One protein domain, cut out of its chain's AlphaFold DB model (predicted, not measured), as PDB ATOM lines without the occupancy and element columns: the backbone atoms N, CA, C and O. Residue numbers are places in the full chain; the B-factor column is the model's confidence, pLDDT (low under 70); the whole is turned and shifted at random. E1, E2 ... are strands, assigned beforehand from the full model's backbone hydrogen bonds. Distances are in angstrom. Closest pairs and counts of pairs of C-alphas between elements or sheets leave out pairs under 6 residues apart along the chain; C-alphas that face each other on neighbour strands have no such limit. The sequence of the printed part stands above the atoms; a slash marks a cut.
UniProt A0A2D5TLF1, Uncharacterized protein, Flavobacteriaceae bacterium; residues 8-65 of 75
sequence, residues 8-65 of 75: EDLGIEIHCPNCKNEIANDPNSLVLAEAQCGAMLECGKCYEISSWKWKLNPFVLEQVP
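Overview. This is residues 8 to 65 of the 75 residues of an uncharacterized protein of Flavobacteriaceae bacterium (UniProt A0A2D5TLF1). With little regular structure, the domain is one strongly twisted sheet of four strands, and the long unnamed stretch of residues 8 to 29 crosses over one of its faces. The sheet, in the order E1, E2, E3, E4, is an antiparallel meander, each strand the neighbour of the one before. The printed part has 58 residues, 23 of them in named strands, with no named helix; it is all strand, compact, with a radius of gyration of the C-alphas of 10.6 A and spans of 29 by 21 by 17 A.

Along the chain. E3, residues 49 to 55, is longest at 19.6 A. E2 is residues 38 to 42. E1, residues 30 to 35, begins at C-alpha 30 (-0.863, -40.753, 42.240). E4, residues 60 to 64, ends at C-alpha 64 (14.012, -36.447, 49.998).

Arrangement. Inner strands E2 and E3 form a hairpin at 156 degrees; N 41 and O 50 are 2.8 A apart. In hairpin E1 and E2, N 32 and O 40 are 2.8 A apart. In hairpin E3 and E4, N 53 and O 62 are 3.0 A apart. Edge strands E1 and E4 are apart.

Size, cuts and confidence. The printed part has no cut and no long link between strands. Residues 8 to 12, 36 and 55 to 65 have pLDDT under 70.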
ATOM      1  N   GLU A   8      -4.888 -30.052  49.363       53.88
ATOM      2  CA  GLU A   8      -5.491 -28.857  48.756       53.88
ATOM      3  C   GLU A   8      -5.640 -27.678  49.744       53.88
ATOM      4  O   GLU A   8      -5.466 -26.523  49.357       53.88
ATOM      5  N   ASP A   9      -5.883 -27.950  51.033       53.06
ATOM      6  CA  ASP A   9      -6.108 -26.925  52.067       53.06
ATOM      7  C   ASP A   9      -4.803 -26.265  52.550       53.06
ATOM      8  O   ASP A   9      -4.823 -25.219  53.203       53.06
ATOM      9  N   LEU A  10      -3.649 -26.864  52.234       53.84
ATOM     10  CA  LEU A  10      -2.334 -26.375  52.657       53.84
ATOM     11  C   LEU A  10      -1.748 -25.311  51.717       53.84
ATOM     12  O   LEU A  10      -0.785 -24.643  52.094       53.84
ATOM     13  N   GLY A  11      -2.293 -25.149  50.504       56.25
ATOM     14  CA  GLY A  11      -1.762 -24.214  49.503       56.25
ATOM     15  C   GLY A  11      -0.324 -24.529  49.067       56.25
ATOM     16  O   GLY A  11       0.434 -23.613  48.752       56.25
ATOM     17  N   ILE A  12       0.077 -25.806  49.101       65.25
ATOM     18  CA  ILE A  12       1.440 -26.236  48.767       65.25
ATOM     19  C   ILE A  12       1.492 -26.720  47.317       65.25
ATOM     20  O   ILE A  12       0.902 -27.739  46.964       65.25
ATOM     21  N   GLU A  13       2.258 -26.017  46.485       73.00
ATOM     22  CA  GLU A  13       2.525 -26.424  45.106       73.00
ATOM     23  C   GLU A  13       3.611 -27.509  45.062       73.00
ATOM     24  O   GLU A  13       4.798 -27.249  45.281       73.00
ATOM     25  N   ILE A  14       3.222 -28.743  44.740       78.56
ATOM     26  CA  ILE A  14       4.169 -29.847  44.535       78.56
ATOM     27  C   ILE A  14       4.485 -29.946  43.056       78.56
ATOM     28  O   ILE A  14       3.595 -30.223  42.263       78.56
ATOM     29  N   HIS A  15       5.752 -29.796  42.680       85.62
ATOM     30  CA  HIS A  15       6.182 -29.942  41.293       85.62
ATOM     31  C   HIS A  15       7.084 -31.159  41.110       85.62
ATOM     32  O   HIS A  15       8.024 -31.379  41.872       85.62
ATOM     33  N   CYS A  16       6.846 -31.915  40.039       85.88
ATOM     34  CA  CYS A  16       7.672 -33.043  39.646       85.88
ATOM     35  C   CYS A  16       9.134 -32.600  39.485       85.88
ATOM     36  O   CYS A  16       9.414 -31.709  38.673       85.88
ATOM     37  N   PRO A  17      10.090 -33.238  40.182       85.06
ATOM     38  CA  PRO A  17      11.500 -32.868  40.104       85.06
ATOM     39  C   PRO A  17      12.050 -32.952  38.676       85.06
ATOM     40  O   PRO A  17      12.826 -32.080  38.272       85.06
ATOM     41  N   ASN A  18      11.576 -33.947  37.916       88.56
ATOM     42  CA  ASN A  18      11.994 -34.252  36.553       88.56
ATOM     43  C   ASN A  18      11.342 -33.325  35.509       88.56
ATOM     44  O   ASN A  18      12.032 -32.585  34.814       88.56
ATOM     45  N   CYS A  19      10.006 -33.316  35.411       88.94
ATOM     46  CA  CYS A  19       9.302 -32.629  34.316       88.94
ATOM     47  C   CYS A  19       8.616 -31.307  34.698       88.94
ATOM     48  O   CYS A  19       7.958 -30.700  33.850       88.94
ATOM     49  N   LYS A  20       8.739 -30.875  35.962       89.38
ATOM     50  CA  LYS A  20       8.115 -29.664  36.526       89.38
ATOM     51  C   LYS A  20       6.588 -29.604  36.397       89.38
ATOM     52  O   LYS A  20       6.015 -28.536  36.535       89.38
ATOM     53  N   ASN A  21       5.927 -30.732  36.137       88.69
ATOM     54  CA  ASN A  21       4.472 -30.837  36.217       88.69
ATOM     55  C   ASN A  21       4.022 -30.636  37.660       88.69
ATOM     56  O   ASN A  21       4.614 -31.237  38.555       88.69
ATOM     57  N   GLU A  22       2.989 -29.840  37.881       88.38
ATOM     58  CA  GLU A  22       2.359 -29.741  39.192       88.38
ATOM     59  C   GLU A  22       1.676 -31.078  39.519       88.38
ATOM     60  O   GLU A  22       0.809 -31.529  38.785       88.38
ATOM     61  N   ILE A  23       2.130 -31.759  40.566       85.69
ATOM     62  CA  ILE A  23       1.646 -33.074  41.000       85.69
ATOM     63  C   ILE A  23       0.393 -32.920  41.869       85.69
ATOM     64  O   ILE A  23      -0.528 -33.717  41.735       85.69
ATOM     65  N   ALA A  24       0.341 -31.900  42.733       78.56
ATOM     66  CA  ALA A  24      -0.724 -31.745  43.731       78.56
ATOM     67  C   ALA A  24      -2.130 -31.609  43.117       78.56
ATOM     68  O   ALA A  24      -3.086 -32.127  43.680       78.56
ATOM     69  N   ASN A  25      -2.234 -30.954  41.958       81.06
ATOM     70  CA  ASN A  25      -3.497 -30.686  41.265       81.06
ATOM     71  C   ASN A  25      -3.631 -31.438  39.923       81.06
ATOM     72  O   ASN A  25      -4.547 -31.161  39.147       81.06
ATOM     73  N   ASP A  26      -2.727 -32.372  39.609       84.50
ATOM     74  CA  ASP A  26      -2.815 -33.175  38.384       84.50
ATOM     75  C   ASP A  26      -3.631 -34.451  38.637       84.50
ATOM     76  O   ASP A  26      -3.173 -35.324  39.377       84.50
ATOM     77  N   PRO A  27      -4.796 -34.627  37.983       87.19
ATOM     78  CA  PRO A  27      -5.675 -35.776  38.210       87.19
ATOM     79  C   PRO A  27      -5.065 -37.121  37.791       87.19
ATOM     80  O   PRO A  27      -5.630 -38.164  38.110       87.19
ATOM     81  N   ASN A  28      -3.953 -37.114  37.049       90.56
ATOM     82  CA  ASN A  28      -3.239 -38.328  36.654       90.56
ATOM     83  C   ASN A  28      -2.084 -38.671  37.601       90.56
ATOM     84  O   ASN A  28      -1.466 -39.721  37.439       90.56
ATOM     85  N   SER A  29      -1.746 -37.784  38.537       87.38
ATOM     86  CA  SER A  29      -0.716 -38.043  39.537       87.38
ATOM     87  C   SER A  29      -1.276 -38.903  40.669       87.38
ATOM     88  O   SER A  29      -2.450 -38.798  41.023       87.38
ATOM     89  N   LEU A  30      -0.439 -39.773  41.237       86.44
ATOM     90  CA  LEU A  30      -0.863 -40.753  42.240       86.44
ATOM     91  C   LEU A  30      -0.072 -40.593  43.534       86.44
ATOM     92  O   LEU A  30       1.149 -40.447  43.515       86.44
ATOM     93  N   VAL A  31      -0.763 -40.707  44.667       86.19
ATOM     94  CA  VAL A  31      -0.133 -40.917  45.974       86.19
ATOM     95  C   VAL A  31       0.102 -42.418  46.134       86.19
ATOM     96  O   VAL A  31      -0.845 -43.189  46.266       86.19
ATOM     97  N   LEU A  32       1.362 -42.847  46.076       83.44
ATOM     98  CA  LEU A  32       1.750 -44.255  46.200       83.44
ATOM     99  C   LEU A  32       1.842 -44.705  47.663       83.44
ATOM    100  O   LEU A  32       1.543 -45.854  47.978       83.44
ATOM    101  N   ALA A  33       2.269 -43.803  48.546       80.69
ATOM    102  CA  ALA A  33       2.329 -44.019  49.987       80.69
ATOM    103  C   ALA A  33       2.210 -42.680  50.725       80.69
ATOM    104  O   ALA A  33       2.718 -41.665  50.249       80.69
ATOM    105  N   GLU A  34       1.587 -42.684  51.900       75.88
ATOM    106  CA  GLU A  34       1.441 -41.512  52.763       75.88
ATOM    107  C   GLU A  34       1.735 -41.893  54.218       75.88
ATOM    108  O   GLU A  34       1.350 -42.965  54.690       75.88
ATOM    109  N   ALA A  35       2.436 -41.011  54.924       71.38
ATOM    110  CA  ALA A  35       2.729 -41.112  56.344       71.38
ATOM    111  C   ALA A  35       2.619 -39.727  56.999       71.38
ATOM    112  O   ALA A  35       2.655 -38.695  56.328       71.38
ATOM    113  N   GLN A  36       2.576 -39.684  58.334       69.69
ATOM    114  CA  GLN A  36       2.512 -38.420  59.086       69.69
ATOM    115  C   GLN A  36       3.674 -37.459  58.781       69.69
ATOM    116  O   GLN A  36       3.546 -36.257  58.986       69.69
ATOM    117  N   CYS A  37       4.800 -37.972  58.286       71.88
ATOM    118  CA  CYS A  37       5.996 -37.201  57.960       71.88
ATOM    119  C   CYS A  37       6.232 -36.997  56.459       71.88
ATOM    120  O   CYS A  37       7.192 -36.310  56.112       71.88
ATOM    121  N   GLY A  38       5.415 -37.558  55.561       77.94
ATOM    122  CA  GLY A  38       5.611 -37.349  54.126       77.94
ATOM    123  C   GLY A  38       4.661 -38.109  53.203       77.94
ATOM    124  O   GLY A  38       3.782 -38.838  53.653       77.94
ATOM    125  N   ALA A  39       4.896 -37.980  51.896       80.81
ATOM    126  CA  ALA A  39       4.241 -38.780  50.864       80.81
ATOM    127  C   ALA A  39       5.206 -39.202  49.744       80.81
ATOM    128  O   ALA A  39       6.203 -38.539  49.457       80.81
ATOM    129  N   MET A  40       4.888 -40.319  49.097       83.25
ATOM    130  CA  MET A  40       5.533 -40.813  47.887       83.25
ATOM    131  C   MET A  40       4.549 -40.634  46.741       83.25
ATOM    132  O   MET A  40       3.424 -41.125  46.804       83.25
ATOM    133  N   LEU A  41       4.966 -39.905  45.715       85.81
ATOM    134  CA  LEU A  41       4.103 -39.426  44.646       85.81
ATOM    135  C   LEU A  41       4.639 -39.881  43.291       85.81
ATOM    136  O   LEU A  41       5.832 -39.732  43.011       85.81
ATOM    137  N   GLU A  42       3.751 -40.379  42.442       88.38
ATOM    138  CA  GLU A  42       3.998 -40.619  41.024       88.38
ATOM    139  C   GLU A  42       3.470 -39.441  40.202       88.38
ATOM    140  O   GLU A  42       2.327 -39.010  40.360       88.38
ATOM    141  N   CYS A  43       4.300 -38.923  39.300       90.31
ATOM    142  CA  CYS A  43       3.903 -37.859  38.389       90.31
ATOM    143  C   CYS A  43       3.043 -38.387  37.232       90.31
ATOM    144  O   CYS A  43       3.532 -39.141  36.396       90.31
ATOM    145  N   GLY A  44       1.832 -37.859  37.070       90.25
ATOM    146  CA  GLY A  44       0.906 -38.229  35.994       90.25
ATOM    147  C   GLY A  44       1.364 -37.893  34.569       90.25
ATOM    148  O   GLY A  44       0.820 -38.419  33.600       90.25
ATOM    149  N   LYS A  45       2.388 -37.039  34.418       92.19
ATOM    150  CA  LYS A  45       2.951 -36.646  33.114       92.19
ATOM    151  C   LYS A  45       4.152 -37.481  32.668       92.19
ATOM    152  O   LYS A  45       4.298 -37.741  31.477       92.19
ATOM    153  N   CYS A  46       5.061 -37.814  33.585       92.19
ATOM    154  CA  CYS A  46       6.325 -38.489  33.249       92.19
ATOM    155  C   CYS A  46       6.577 -39.779  34.035       92.19
ATOM    156  O   CYS A  46       7.616 -40.398  33.832       92.19
ATOM    157  N   TYR A  47       5.645 -40.162  34.912       90.38
ATOM    158  CA  TYR A  47       5.686 -41.358  35.757       90.38
ATOM    159  C   TYR A  47       6.889 -41.423  36.708       90.38
ATOM    160  O   TYR A  47       7.193 -42.470  37.269       90.38
ATOM    161  N   GLU A  48       7.576 -40.294  36.910       89.38
ATOM    162  CA  GLU A  48       8.641 -40.185  37.900       89.38
ATOM    163  C   GLU A  48       8.059 -40.353  39.300       89.38
ATOM    164  O   GLU A  48       7.089 -39.682  39.668       89.38
ATOM    165  N   ILE A  49       8.709 -41.205  40.084       88.31
ATOM    166  CA  ILE A  49       8.363 -41.461  41.472       88.31
ATOM    167  C   ILE A  49       9.279 -40.629  42.364       88.31
ATOM    168  O   ILE A  49      10.504 -40.728  42.295       88.31
ATOM    169  N   SER A  50       8.682 -39.827  43.237       83.19
ATOM    170  CA  SER A  50       9.398 -38.914  44.126       83.19
ATOM    171  C   SER A  50       8.878 -39.009  45.554       83.19
ATOM    172  O   SER A  50       7.684 -39.190  45.777       83.19
ATOM    173  N   SER A  51       9.784 -38.877  46.516       84.00
ATOM    174  CA  SER A  51       9.473 -38.928  47.944       84.00
ATOM    175  C   SER A  51       9.601 -37.529  48.543       84.00
ATOM    176  O   SER A  51      10.544 -36.794  48.240       84.00
ATOM    177  N   TRP A  52       8.650 -37.161  49.392       78.75
ATOM    178  CA  TRP A  52       8.490 -35.817  49.939       78.75
ATOM    179  C   TRP A  52       8.300 -35.901  51.449       78.75
ATOM    180  O   TRP A  52       7.500 -36.712  51.907       78.75
ATOM    181  N   LYS A  53       9.011 -35.071  52.222       77.62
ATOM    182  CA  LYS A  53       8.799 -34.941  53.674       77.62
ATOM    183  C   LYS A  53       8.045 -33.652  54.007       77.62
ATOM    184  O   LYS A  53       8.396 -32.580  53.510       77.62
ATOM    185  N   TRP A  54       7.050 -33.753  54.888       71.88
ATOM    186  CA  TRP A  54       6.327 -32.610  55.446       71.88
ATOM    187  C   TRP A  54       7.213 -31.920  56.494       71.88
ATOM    188  O   TRP A  54       7.457 -32.479  57.563       71.88
ATOM    189  N   LYS A  55       7.688 -30.692  56.244       63.19
ATOM    190  CA  LYS A  55       8.232 -29.844  57.317       63.19
ATOM    191  C   LYS A  55       7.151 -28.880  57.786       63.19
ATOM    192  O   LYS A  55       6.817 -27.909  57.105       63.19
ATOM    193  N   LEU A  56       6.601 -29.154  58.969       56.97
ATOM    194  CA  LEU A  56       5.712 -28.225  59.655       56.97
ATOM    195  C   LEU A  56       6.506 -26.963  60.028       56.97
ATOM    196  O   LEU A  56       7.258 -26.942  60.997       56.97
ATOM    197  N   ASN A  57       6.258 -25.910  59.250       42.38
ATOM    198  CA  ASN A  57       6.616 -24.508  59.461       42.38
ATOM    199  C   ASN A  57       8.021 -24.057  58.977       42.38
ATOM    200  O   ASN A  57       9.029 -24.437  59.576       42.38
ATOM    201  N   PRO A  58       8.124 -23.188  57.947       49.97
ATOM    202  CA  PRO A  58       7.052 -22.608  57.135       49.97
ATOM    203  C   PRO A  58       6.795 -23.480  55.899       49.97
ATOM    204  O   PRO A  58       7.514 -23.340  54.926       49.97
ATOM    205  N   PHE A  59       5.803 -24.378  55.944       54.31
ATOM    206  CA  PHE A  59       5.242 -25.107  54.786       54.31
ATOM    207  C   PHE A  59       6.234 -25.451  53.659       54.31
ATOM    208  O   PHE A  59       5.974 -25.185  52.486       54.31
ATOM    209  N   VAL A  60       7.391 -26.021  54.007       55.78
ATOM    210  CA  VAL A  60       8.363 -26.454  53.005       55.78
ATOM    211  C   VAL A  60       8.194 -27.948  52.830       55.78
ATOM    212  O   VAL A  60       8.446 -28.732  53.742       55.78
ATOM    213  N   LEU A  61       7.772 -28.339  51.638       64.56
ATOM    214  CA  LEU A  61       7.962 -29.696  51.172       64.56
ATOM    215  C   LEU A  61       9.391 -29.841  50.683       64.56
ATOM    216  O   LEU A  61       9.812 -29.161  49.747       64.56
ATOM    217  N   GLU A  62      10.139 -30.725  51.325       68.50
ATOM    218  CA  GLU A  62      11.475 -31.069  50.866       68.50
ATOM    219  C   GLU A  62      11.417 -32.413  50.154       68.50
ATOM    220  O   GLU A  62      10.973 -33.417  50.720       68.50
ATOM    221  N   GLN A  63      11.861 -32.421  48.896       67.19
ATOM    222  CA  GLN A  63      12.129 -33.664  48.197       67.19
ATOM    223  C   GLN A  63      13.249 -34.384  48.946       67.19
ATOM    224  O   GLN A  63      14.355 -33.858  49.072       67.19
ATOM    225  N   VAL A  64      12.978 -35.596  49.412       68.31
ATOM    226  CA  VAL A  64      14.012 -36.447  49.998       68.31
ATOM    227  C   VAL A  64      14.640 -37.326  48.916       68.31
ATOM    228  O   VAL A  64      13.917 -37.829  48.047       68.31
ATOM    229  N   PRO A  65      15.974 -37.518  48.936       61.97
ATOM    230  CA  PRO A  65      16.645 -38.465  48.058       61.97
ATOM    231  C   PRO A  65      15.985 -39.840  48.168       61.97
ATOM    232  O   PRO A  65      15.750 -40.353  49.262       61.97
TER     233      PRO A  65